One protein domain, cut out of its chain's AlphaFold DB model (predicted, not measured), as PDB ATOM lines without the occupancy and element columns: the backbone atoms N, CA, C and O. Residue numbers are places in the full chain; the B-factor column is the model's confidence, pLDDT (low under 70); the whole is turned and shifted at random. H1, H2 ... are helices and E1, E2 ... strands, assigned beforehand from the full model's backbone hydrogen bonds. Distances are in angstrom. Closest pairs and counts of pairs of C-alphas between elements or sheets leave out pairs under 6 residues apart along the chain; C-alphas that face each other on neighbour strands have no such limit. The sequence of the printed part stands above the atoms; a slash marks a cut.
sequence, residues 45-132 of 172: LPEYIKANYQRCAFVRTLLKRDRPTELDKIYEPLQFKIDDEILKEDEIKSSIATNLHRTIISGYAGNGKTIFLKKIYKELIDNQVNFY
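This is residues 45 to 132 of the 172 residues of an uncharacterized protein of Snodgrassella alvi (UniProt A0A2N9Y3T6). Three tilted helices form a row, H3 in the middle between H1 and H2, with the small hairpin E1-E2 at the H2 end. The printed part has 88 residues, with H1, E1, E2, H2 and H3 in that order along the chain; the sheet, E1 - E2, is antiparallel, and the class is mostly helix, helices holding 38 and strands 8 of the 46 residues in named elements. The whole is only just compact, close to loose, with a radius of gyration of the C-alphas of 14.1 A, spanning 41 by 34 by 18 A.

E1, residues 79 to 82, and E2, residues 85 to 88, form an antiparallel hairpin; N 80 and O 87, 3.0 A apart, are within hydrogen-bond range. A tight link joins E2 to H2, residues 89 to 99. H2 is close but not clearly touching H3, residues 113 to 126; their closest C-alphas, of Lys 93 and Ile 120, are 7.5 A apart, at a steep tilt of 64 degrees, the same way. H1, residues 45 to 57, touches H3 with residues 53 to 57 alone; the closest C-alphas, of Cys 56 and Lys 118, are 4.6 A apart, at a steep tilt of 53 degrees, opposite ways. Every O i to N i+4 pair is within hydrogen-bond range in H1 and H3, and 6 of 7 in H2.

H1, 17.8 A long, begins at C-alpha 45 (39.712, 10.588, -21.017). H3, 20.1 A long, ends at C-alpha 126 (35.391, 25.333, -26.960). H2 is 16.0 A, E1 10.3 A and E2 10.1 A long.

The links H1 to E1 and H2 to H3 are long. The printed part has no cut; residues 98 to 100 have pLDDT under 70.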
ATOM      1  N   LEU A  45      40.796   9.868 -20.384       73.62
ATOM      2  CA  LEU A  45      39.712  10.588 -21.017       73.62
ATOM      3  C   LEU A  45      40.102  12.023 -21.417       73.62
ATOM      4  O   LEU A  45      39.799  12.389 -22.554       73.62
ATOM      5  N   PRO A  46      40.819  12.816 -20.591       77.44
ATOM      6  CA  PRO A  46      41.280  14.144 -21.007       77.44
ATOM      7  C   PRO A  46      42.176  14.103 -22.252       77.44
ATOM      8  O   PRO A  46      42.051  14.926 -23.156       77.44
ATOM      9  N   GLU A  47      43.053  13.114 -22.348       78.19
ATOM     10  CA  GLU A  47      43.988  12.930 -23.450       78.19
ATOM     11  C   GLU A  47      43.276  12.436 -24.708       78.19
ATOM     12  O   GLU A  47      43.571  12.914 -25.805       78.19
ATOM     13  N   TYR A  48      42.293  11.541 -24.561       83.12
ATOM     14  CA  TYR A  48      41.380  11.176 -25.643       83.12
ATOM     15  C   TYR A  48      40.655  12.409 -26.197       83.12
ATOM     16  O   TYR A  48      40.606  12.601 -27.415       83.12
ATOM     17  N   ILE A  49      40.126  13.264 -25.318       85.62
ATOM     18  CA  ILE A  49      39.438  14.499 -25.706       85.62
ATOM     19  C   ILE A  49      40.404  15.441 -26.417       85.62
ATOM     20  O   ILE A  49      40.103  15.908 -27.511       85.62
ATOM     21  N   LYS A  50      41.602  15.658 -25.863       85.31
ATOM     22  CA  LYS A  50      42.641  16.496 -26.475       85.31
ATOM     23  C   LYS A  50      43.031  15.990 -27.865       85.31
ATOM     24  O   LYS A  50      43.135  16.783 -28.799       85.31
ATOM     25  N   ALA A  51      43.223  14.682 -28.025       87.06
ATOM     26  CA  ALA A  51      43.573  14.080 -29.307       87.06
ATOM     27  C   ALA A  51      42.450  14.243 -30.346       87.06
ATOM     28  O   ALA A  51      42.716  14.612 -31.493       87.06
ATOM     29  N   ASN A  52      41.194  14.012 -29.956       89.19
ATOM     30  CA  ASN A  52      40.054  14.208 -30.853       89.19
ATOM     31  C   ASN A  52      39.810  15.682 -31.165       89.19
ATOM     32  O   ASN A  52      39.533  16.002 -32.320       89.19
ATOM     33  N   TYR A  53      40.003  16.581 -30.201       91.62
ATOM     34  CA  TYR A  53      39.941  18.018 -30.430       91.62
ATOM     35  C   TYR A  53      40.933  18.432 -31.515       91.62
ATOM     36  O   TYR A  53      40.529  19.034 -32.501       91.62
ATOM     37  N   GLN A  54      42.200  18.017 -31.420       91.44
ATOM     38  CA  GLN A  54      43.205  18.309 -32.451       91.44
ATOM     39  C   GLN A  54      42.804  17.760 -33.834       91.44
ATOM     40  O   GLN A  54      42.912  18.462 -34.837       91.44
ATOM     41  N   ARG A  55      42.272  16.529 -33.902       90.19
ATOM     42  CA  ARG A  55      41.787  15.907 -35.155       90.19
ATOM     43  C   ARG A  55      40.557  16.594 -35.759       90.19
ATOM     44  O   ARG A  55      40.314  16.459 -36.967       90.19
ATOM     45  N   CYS A  56      39.749  17.242 -34.925       93.31
ATOM     46  CA  CYS A  56      38.544  17.955 -35.333       93.31
ATOM     47  C   CYS A  56      38.853  19.409 -35.700       93.31
ATOM     48  O   CYS A  56      38.374  19.886 -36.722       93.31
ATOM     49  N   ALA A  57      39.706  20.074 -34.922       93.94
ATOM     50  CA  ALA A  57      40.100  21.461 -35.108       93.94
ATOM     51  C   ALA A  57      41.044  21.669 -36.295       93.94
ATOM     52  O   ALA A  57      41.040  22.750 -36.873       93.94
ATOM     53  N   PHE A  58      41.818  20.655 -36.696       93.50
ATOM     54  CA  PHE A  58      42.730  20.746 -37.834       93.50
ATOM     55  C   PHE A  58      42.437  19.662 -38.870       93.50
ATOM     56  O   PHE A  58      42.484  18.462 -38.588       93.50
ATOM     57  N   VAL A  59      42.164  20.080 -40.106       92.06
ATOM     58  CA  VAL A  59      41.825  19.182 -41.213       92.06
ATOM     59  C   VAL A  59      42.777  19.378 -42.390       92.06
ATOM     60  O   VAL A  59      43.238  20.479 -42.684       92.06
ATOM     61  N   ARG A  60      43.093  18.286 -43.085       87.56
ATOM     62  CA  ARG A  60      43.829  18.347 -44.352       87.56
ATOM     63  C   ARG A  60      42.871  18.740 -45.467       87.56
ATOM     64  O   ARG A  60      41.782  18.178 -45.561       87.56
ATOM     65  N   THR A  61      43.292  19.666 -46.319       85.25
ATOM     66  CA  THR A  61      42.528  20.071 -47.503       85.25
ATOM     67  C   THR A  61      43.212  19.565 -48.766       85.25
ATOM     68  O   THR A  61      44.403  19.252 -48.762       85.25
ATOM     69  N   LEU A  62      42.467  19.487 -49.870       81.88
ATOM     70  CA  LEU A  62      43.047  19.122 -51.166       81.88
ATOM     71  C   LEU A  62      44.092  20.142 -51.642       81.88
ATOM     72  O   LEU A  62      45.049  19.745 -52.308       81.88
ATOM     73  N   LEU A  63      43.907  21.418 -51.277       79.38
ATOM     74  CA  LEU A  63      44.750  22.552 -51.667       79.38
ATOM     75  C   LEU A  63      46.026  22.677 -50.817       79.38
ATOM     76  O   LEU A  63      47.062  23.077 -51.334       79.38
ATOM     77  N   LYS A  64      45.971  22.328 -49.525       76.12
ATOM     78  CA  LYS A  64      47.116  22.340 -48.595       76.12
ATOM     79  C   LYS A  64      47.305  20.941 -48.012       76.12
ATOM     80  O   LYS A  64      46.811  20.626 -46.930       76.12
ATOM     81  N   ARG A  65      47.967  20.069 -48.780       75.12
ATOM     82  CA  ARG A  65      48.212  18.662 -48.396       75.12
ATOM     83  C   ARG A  65      49.367  18.510 -47.406       75.12
ATOM     84  O   ARG A  65      49.377  17.572 -46.610       75.12
ATOM     85  N   ASP A  66      50.322  19.426 -47.482       80.94
ATOM     86  CA  ASP A  66      51.553  19.494 -46.699       80.94
ATOM     87  C   ASP A  66      51.296  19.843 -45.227       80.94
ATOM     88  O   ASP A  66      51.946  19.289 -44.341       80.94
ATOM     89  N   ARG A  67      50.299  20.692 -44.951       84.06
ATOM     90  CA  ARG A  67      49.964  21.128 -43.590       84.06
ATOM     91  C   ARG A  67      48.461  21.083 -43.291       84.06
ATOM     92  O   ARG A  67      47.665  21.576 -44.092       84.06
ATOM     93  N   PRO A  68      48.048  20.545 -42.127       89.44
ATOM     94  CA  PRO A  68      46.681  20.703 -41.644       89.44
ATOM     95  C   PRO A  68      46.300  22.186 -41.556       89.44
ATOM     96  O   PRO A  68      47.111  23.028 -41.176       89.44
ATOM     97  N   THR A  69      45.062  22.503 -41.919       92.75
ATOM     98  CA  THR A  69      44.484  23.843 -41.796       92.75
ATOM     99  C   THR A  69      43.453  23.830 -40.679       92.75
ATOM    100  O   THR A  69      42.713  22.859 -40.524       92.75
ATOM    101  N   GLU A  70      43.428  24.894 -39.887       94.50
ATOM    102  CA  GLU A  70      42.410  25.089 -38.860       94.50
ATOM    103  C   GLU A  70      41.019  25.119 -39.499       94.50
ATOM    104  O   GLU A  70      40.798  25.848 -40.467       94.50
ATOM    105  N   LEU A  71      40.105  24.306 -38.974       94.81
ATOM    106  CA  LEU A  71      38.787  24.073 -39.546       94.81
ATOM    107  C   LEU A  71      37.998  25.379 -39.677       94.81
ATOM    108  O   LEU A  71      37.458  25.652 -40.740       94.81
ATOM    109  N   ASP A  72      38.006  26.217 -38.644       94.12
ATOM    110  CA  ASP A  72      37.231  27.463 -38.605       94.12
ATOM    111  C   ASP A  72      37.636  28.469 -39.687       94.12
ATOM    112  O   ASP A  72      36.827  29.299 -40.083       94.12
ATOM    113  N   LYS A  73      38.865  28.377 -40.213       93.44
ATOM    114  CA  LYS A  73      39.343  29.257 -41.290       93.44
ATOM    115  C   LYS A  73      38.792  28.897 -42.668       93.44
ATOM    116  O   LYS A  73      38.980  29.664 -43.606       93.44
ATOM    117  N   ILE A  74      38.234  27.699 -42.815       93.06
ATOM    118  CA  ILE A  74      37.829  27.128 -44.107       93.06
ATOM    119  C   ILE A  74      36.432  26.503 -44.064       93.06
ATOM    120  O   ILE A  74      36.015  25.880 -45.038       93.06
ATOM    121  N   TYR A  75      35.761  26.568 -42.915       94.94
ATOM    122  CA  TYR A  75      34.455  25.969 -42.716       94.94
ATOM    123  C   TYR A  75      33.376  26.900 -43.252       94.94
ATOM    124  O   TYR A  75      33.270  28.037 -42.806       94.94
ATOM    125  N   GLU A  76      32.549  26.371 -44.143       93.81
ATOM    126  CA  GLU A  76      31.344  27.040 -44.618       93.81
ATOM    127  C   GLU A  76      30.120  26.349 -43.997       93.81
ATOM    128  O   GLU A  76      30.028  25.117 -44.087       93.81
ATOM    129  N   PRO A  77      29.198  27.097 -43.357       93.75
ATOM    130  CA  PRO A  77      27.999  26.527 -42.752       93.75
ATOM    131  C   PRO A  77      27.129  25.762 -43.749       93.75
ATOM    132  O   PRO A  77      26.955  26.170 -44.900       93.75
ATOM    133  N   LEU A  78      26.543  24.659 -43.287       93.50
ATOM    134  CA  LEU A  78      25.664  23.821 -44.097       93.50
ATOM    135  C   LEU A  78      24.191  24.226 -43.951       93.50
ATOM    136  O   LEU A  78      23.759  24.789 -42.945       93.50
ATOM    137  N   GLN A  79      23.399  23.876 -44.962       92.81
ATOM    138  CA  GLN A  79      21.941  23.867 -44.880       92.81
ATOM    139  C   GLN A  79      21.453  22.432 -44.731       92.81
ATOM    140  O   GLN A  79      21.998  21.507 -45.339       92.81
ATOM    141  N   PHE A  80      20.408  22.259 -43.935       93.62
ATOM    142  CA  PHE A  80      19.808  20.964 -43.660       93.62
ATOM    143  C   PHE A  80      18.351  20.971 -44.094       93.62
ATOM    144  O   PHE A  80      17.719  22.019 -44.165       93.62
ATOM    145  N   LYS A  81      17.826  19.784 -44.390       92.88
ATOM    146  CA  LYS A  81      16.419  19.581 -44.715       92.88
ATOM    147  C   LYS A  81      15.854  18.514 -43.781       92.88
ATOM    148  O   LYS A  81      16.442  17.436 -43.680       92.88
ATOM    149  N   ILE A  82      14.753  18.826 -43.109       90.06
ATOM    150  CA  ILE A  82      13.934  17.870 -42.355       90.06
ATOM    151  C   ILE A  82      12.554  17.901 -43.002       90.06
ATOM    152  O   ILE A  82      11.967  18.970 -43.128       90.06
ATOM    153  N   ASP A  83      12.074  16.747 -43.459       88.81
ATOM    154  CA  ASP A  83      10.848  16.620 -44.254       88.81
ATOM    155  C   ASP A  83      10.826  17.582 -45.443       88.81
ATOM    156  O   ASP A  83      11.543  17.311 -46.398       88.81
ATOM    157  N   ASP A  84      10.086  18.694 -45.393       92.56
ATOM    158  CA  ASP A  84      10.067  19.741 -46.429       92.56
ATOM    159  C   ASP A  84      10.607  21.102 -45.975       92.56
ATOM    160  O   ASP A  84      10.682  22.043 -46.768       92.56
ATOM    161  N   GLU A  85      11.079  21.192 -44.736       93.31
ATOM    162  CA  GLU A  85      11.607  22.418 -44.153       93.31
ATOM    163  C   GLU A  85      13.126  22.499 -44.314       93.31
ATOM    164  O   GLU A  85      13.854  21.525 -44.100       93.31
ATOM    165  N   ILE A  86      13.615  23.682 -44.694       94.44
ATOM    166  CA  ILE A  86      15.046  23.985 -44.762       94.44
ATOM    167  C   ILE A  86      15.442  24.688 -43.471       94.44
ATOM    168  O   ILE A  86      14.916  25.754 -43.160       94.44
ATOM    169  N   LEU A  87      16.409  24.115 -42.764       92.75
ATOM    170  CA  LEU A  87      16.937  24.643 -41.515       92.75
ATOM    171  C   LEU A  87      18.386  25.088 -41.690       92.75
ATOM    172  O   LEU A  87      19.179  24.474 -42.418       92.75
ATOM    173  N   LYS A  88      18.749  26.149 -40.976       94.19
ATOM    174  CA  LYS A  88      20.138  26.571 -40.816       94.19
ATOM    175  C   LYS A  88      20.866  25.634 -39.860       94.19
ATOM    176  O   LYS A  88      20.279  24.979 -39.001       94.19
ATOM    177  N   GLU A  89      22.187  25.613 -39.982       93.56
ATOM    178  CA  GLU A  89      23.058  24.807 -39.132       93.56
ATOM    179  C   GLU A  89      22.835  25.027 -37.627       93.56
ATOM    180  O   GLU A  89      22.770  24.057 -36.873       93.56
ATOM    181  N   ASP A  90      22.678  26.278 -37.188       91.56
ATOM    182  CA  ASP A  90      22.514  26.601 -35.764       91.56
ATOM    183  C   ASP A  90      21.204  26.053 -35.180       91.56
ATOM    184  O   ASP A  90      21.155  25.655 -34.014       91.56
ATOM    185  N   GLU A  91      20.154  25.957 -36.000       90.31
ATOM    186  CA  GLU A  91      18.873  25.356 -35.614       90.31
ATOM    187  C   GLU A  91      19.040  23.846 -35.392       90.31
ATOM    188  O   GLU A  91      18.574  23.296 -34.390       90.31
ATOM    189  N   ILE A  92      19.801  23.179 -36.266       89.94
ATOM    190  CA  ILE A  92      20.140  21.757 -36.122       89.94
ATOM    191  C   ILE A  92      21.023  21.512 -34.899       89.94
ATOM    192  O   ILE A  92      20.755  20.587 -34.129       89.94
ATOM    193  N   LYS A  93      22.054  22.336 -34.678       88.69
ATOM    194  CA  LYS A  93      22.914  22.237 -33.488       88.69
ATOM    195  C   LYS A  93      22.104  22.387 -32.203       88.69
ATOM    196  O   LYS A  93      22.252  21.573 -31.291       88.69
ATOM    197  N   SER A  94      21.213  23.377 -32.160       84.81
ATOM    198  CA  SER A  94      20.324  23.611 -31.018       84.81
ATOM    199  C   SER A  94      19.401  22.416 -30.775       84.81
ATOM    200  O   SER A  94      19.267  21.963 -29.639       84.81
ATOM    201  N   SER A  95      18.829  21.840 -31.836       83.31
ATOM    202  CA  SER A  95      17.985  20.640 -31.753       83.31
ATOM    203  C   SER A  95      18.738  19.424 -31.190       83.31
ATOM    204  O   SER A  95      18.241  18.749 -30.283       83.31
ATOM    205  N   ILE A  96      19.975  19.185 -31.647       82.50
ATOM    206  CA  ILE A  96      20.841  18.111 -31.130       82.50
ATOM    207  C   ILE A  96      21.136  18.317 -29.635       82.50
ATOM    208  O   ILE A  96      21.067  17.362 -28.859       82.50
ATOM    209  N   ALA A  97      21.452  19.549 -29.228       72.88
ATOM    210  CA  ALA A  97      21.838  19.871 -27.854       72.88
ATOM    211  C   ALA A  97      20.668  19.813 -26.858       72.88
ATOM    212  O   ALA A  97      20.844  19.341 -25.737       72.88
ATOM    213  N   THR A  98      19.481  20.276 -27.257       66.12
ATOM    214  CA  THR A  98      18.343  20.461 -26.338       66.12
ATOM    215  C   THR A  98      17.706  19.135 -25.928       66.12
ATOM    216  O   THR A  98      17.293  18.981 -24.782       66.12
ATOM    217  N   ASN A  99      17.657  18.158 -26.838       59.19
ATOM    218  CA  ASN A  99      16.841  16.959 -26.634       59.19
ATOM    219  C   ASN A  99      17.625  15.639 -26.569       59.19
ATOM    220  O   ASN A  99      17.012  14.587 -26.381       59.19
ATOM    221  N   LEU A 100      18.956  15.663 -26.750       60.41
ATOM    222  CA  LEU A 100      19.821  14.466 -26.767       60.41
ATOM    223  C   LEU A 100      19.246  13.320 -27.630       60.41
ATOM    224  O   LEU A 100      19.401  12.134 -27.326       60.41
ATOM    225  N   HIS A 101      18.531  13.671 -28.702       70.88
ATOM    226  CA  HIS A 101      17.869  12.698 -29.554       70.88
ATOM    227  C   HIS A 101      18.877  11.964 -30.437       70.88
ATOM    228  O   HIS A 101      19.947  12.467 -30.787       70.88
ATOM    229  N   ARG A 102      18.510  10.741 -30.827       82.94
ATOM    230  CA  ARG A 102      19.244   9.989 -31.846       82.94
ATOM    231  C   ARG A 102      19.030  10.670 -33.195       82.94
ATOM    232  O   ARG A 102      18.039  10.406 -33.869       82.94
ATOM    233  N   THR A 103      19.964  11.528 -33.575       87.12
ATOM    234  CA  THR A 103      19.915  12.264 -34.841       87.12
ATOM    235  C   THR A 103      20.721  11.543 -35.913       87.12
ATOM    236  O   THR A 103      21.891  11.213 -35.712       87.12
ATOM    237  N   ILE A 104      20.109  11.323 -37.078       89.75
ATOM    238  CA  ILE A 104      20.776  10.769 -38.259       89.75
ATOM    239  C   ILE A 104      20.960  11.894 -39.274       89.75
ATOM    240  O   ILE A 104      19.989  12.464 -39.757       89.75
ATOM    241  N   ILE A 105      22.212  12.187 -39.625       90.69
ATOM    242  CA  ILE A 105      22.550  13.158 -40.670       90.69
ATOM    243  C   ILE A 105      22.899  12.386 -41.940       90.69
ATOM    244  O   ILE A 105      23.917  11.689 -42.002       90.69
ATOM    245  N   SER A 106      22.054  12.507 -42.959       92.81
ATOM    246  CA  SER A 106      22.213  11.846 -44.254       92.81
ATOM    247  C   SER A 106      22.608  12.843 -45.352       92.81
ATOM    248  O   SER A 106      22.594  14.056 -45.166       92.81
ATOM    249  N   GLY A 107      23.070  12.331 -46.493       91.75
ATOM    250  CA  GLY A 107      23.489  13.142 -47.639       91.75
ATOM    251  C   GLY A 107      24.520  12.421 -48.502       91.75
ATOM    252  O   GLY A 107      25.086  11.406 -48.084       91.75
ATOM    253  N   TYR A 108      24.820  12.958 -49.681       92.56
ATOM    254  CA  TYR A 108      25.784  12.359 -50.607       92.56
ATOM    255  C   TYR A 108      27.227  12.400 -50.083       92.56
ATOM    256  O   TYR A 108      27.567  13.103 -49.119       92.56
ATOM    257  N   ALA A 109      28.093  11.584 -50.686       88.56
ATOM    258  CA  ALA A 109      29.530  11.664 -50.450       88.56
ATOM    259  C   ALA A 109      30.039  13.061 -50.843       88.56
ATOM    260  O   ALA A 109      29.617  13.612 -51.851       88.56
ATOM    261  N   GLY A 110      30.917  13.647 -50.028       87.44
ATOM    262  CA  GLY A 110      31.441  14.996 -50.272       87.44
ATOM    263  C   GLY A 110      30.609  16.148 -49.694       87.44
ATOM    264  O   GLY A 110      31.170  17.219 -49.510       87.44
ATOM    265  N   ASN A 111      29.357  15.935 -49.267       90.56
ATOM    266  CA  ASN A 111      28.489  16.990 -48.698       90.56
ATOM    267  C   ASN A 111      28.886  17.473 -47.283       90.56
ATOM    268  O   ASN A 111      28.055  17.963 -46.531       90.56
ATOM    269  N   GLY A 112      30.126  17.257 -46.846       92.62
ATOM    270  CA  GLY A 112      30.607  17.823 -45.584       92.62
ATOM    271  C   GLY A 112      30.148  17.134 -44.293       92.62
ATOM    272  O   GLY A 112      30.571  17.576 -43.235       92.62
ATOM    273  N   LYS A 113      29.396  16.020 -44.316       93.88
ATOM    274  CA  LYS A 113      28.908  15.327 -43.091       93.88
ATOM    275  C   LYS A 113      29.971  15.136 -41.998       93.88
ATOM    276  O   LYS A 113      29.769  15.498 -40.846       93.88
ATOM    277  N   THR A 114      31.130  14.578 -42.353       93.25
ATOM    278  CA  THR A 114      32.233  14.380 -41.396       93.25
ATOM    279  C   THR A 114      32.821  15.705 -40.918       93.25
ATOM    280  O   THR A 114      33.216  15.809 -39.763       93.25
ATOM    281  N   ILE A 115      32.888  16.709 -41.792       95.00
ATOM    282  CA  ILE A 115      33.400  18.040 -41.456       95.00
ATOM    283  C   ILE A 115      32.450  18.745 -40.479       95.00
ATOM    284  O   ILE A 115      32.913  19.286 -39.482       95.00
ATOM    285  N   PHE A 116      31.139  18.633 -40.689       95.25
ATOM    286  CA  PHE A 116      30.119  19.125 -39.769       95.25
ATOM    287  C   PHE A 116      30.207  18.466 -38.387       95.25
ATOM    288  O   PHE A 116      30.254  19.157 -37.375       95.25
ATOM    289  N   LEU A 117      30.336  17.135 -38.319       94.00
ATOM    290  CA  LEU A 117      30.511  16.445 -37.033       94.00
ATOM    291  C   LEU A 117      31.800  16.871 -36.306       94.00
ATOM    292  O   LEU A 117      31.802  16.992 -35.083       94.00
ATOM    293  N   LYS A 118      32.889  17.132 -37.045       95.12
ATOM    294  CA  LYS A 118      34.122  17.699 -36.475       95.12
ATOM    295  C   LYS A 118      33.908  19.118 -35.949       95.12
ATOM    296  O   LYS A 118      34.424  19.436 -34.881       95.12
ATOM    297  N   LYS A 119      33.145  19.945 -36.671       95.25
ATOM    298  CA  LYS A 119      32.781  21.300 -36.245       95.25
ATOM    299  C   LYS A 119      31.996  21.265 -34.932       95.25
ATOM    300  O   LYS A 119      32.426  21.911 -33.983       95.25
ATOM    301  N   ILE A 120      30.950  20.434 -34.841       92.56
ATOM    302  CA  ILE A 120      30.186  20.227 -33.598       92.56
ATOM    303  C   ILE A 120      31.118  19.805 -32.461       92.56
ATOM    304  O   ILE A 120      31.098  20.411 -31.397       92.56
ATOM    305  N   TYR A 121      31.956  18.784 -32.672       92.69
ATOM    306  CA  TYR A 121      32.856  18.303 -31.622       92.69
ATOM    307  C   TYR A 121      33.772  19.413 -31.093       92.69
ATOM    308  O   TYR A 121      33.924  19.562 -29.884       92.69
ATOM    309  N   LYS A 122      34.373  20.191 -32.000       93.50
ATOM    310  CA  LYS A 122      35.231  21.325 -31.647       93.50
ATOM    311  C   LYS A 122      34.463  22.354 -30.813       93.50
ATOM    312  O   LYS A 122      34.931  22.715 -29.741       93.50
ATOM    313  N   GLU A 123      33.282  22.765 -31.273       91.50
ATOM    314  CA  GLU A 123      32.443  23.753 -30.584       91.50
ATOM    315  C   GLU A 123      31.995  23.280 -29.198       91.50
ATOM    316  O   GLU A 123      32.001  24.070 -28.263       91.50
ATOM    317  N   LEU A 124      31.659  21.997 -29.027       88.19
ATOM    318  CA  LEU A 124      31.319  21.444 -27.711       88.19
ATOM    319  C   LEU A 124      32.473  21.618 -26.712       88.19
ATOM    320  O   LEU A 124      32.248  21.985 -25.560       88.19
ATOM    321  N   ILE A 125      33.712  21.385 -27.152       88.56
ATOM    322  CA  ILE A 125      34.897  21.566 -26.307       88.56
ATOM    323  C   ILE A 125      35.185  23.048 -26.052       88.56
ATOM    324  O   ILE A 125      35.410  23.422 -24.903       88.56
ATOM    325  N   ASP A 126      35.146  23.889 -27.089       88.38
ATOM    326  CA  ASP A 126      35.391  25.333 -26.960       88.38
ATOM    327  C   ASP A 126      34.372  25.998 -26.018       88.38
ATOM    328  O   ASP A 126      34.734  26.869 -25.227       88.38
ATOM    329  N   ASN A 127      33.120  25.531 -26.047       85.38
ATOM    330  CA  ASN A 127      32.027  26.010 -25.200       85.38
ATOM    331  C   ASN A 127      31.986  25.357 -23.806       85.38
ATOM    332  O   ASN A 127      31.053  25.613 -23.050       85.38
ATOM    333  N   GLN A 128      32.974  24.525 -23.455       83.56
ATOM    334  CA  GLN A 128      33.138  23.942 -22.114       83.56
ATOM    335  C   GLN A 128      31.890  23.201 -21.603       83.56
ATOM    336  O   GLN A 128      31.450  23.394 -20.467       83.56
ATOM    337  N   VAL A 129      31.303  22.339 -22.441       76.31
ATOM    338  CA  VAL A 129      30.130  21.549 -22.036       76.31
ATOM    339  C   VAL A 129      30.411  20.669 -20.812       76.31
ATOM    340  O   VAL A 129      31.522  20.192 -20.591       76.31
ATOM    341  N   ASN A 130      29.371  20.405 -20.021       72.62
ATOM    342  CA  ASN A 130      29.445  19.645 -18.767       72.62
ATOM    343  C   ASN A 130      29.398  18.112 -18.953       72.62
ATOM    344  O   ASN A 130      29.127  17.377 -18.003       72.62
ATOM    345  N   PHE A 131      29.653  17.623 -20.166       75.69
ATOM    346  CA  PHE A 131      29.702  16.204 -20.508       75.69
ATOM    347  C   PHE A 131      30.911  15.906 -21.395       75.69
ATOM    348  O   PHE A 131      31.490  16.796 -22.008       75.69
ATOM    349  N   TYR A 132      31.290  14.632 -21.499       76.75
ATOM    350  CA  TYR A 132      32.409  14.215 -22.341       76.75
ATOM    351  C   TYR A 132      31.934  13.882 -23.760       76.75
ATOM    352  O   TYR A 132      31.284  12.849 -23.947       76.75
TER     353      TYR A 132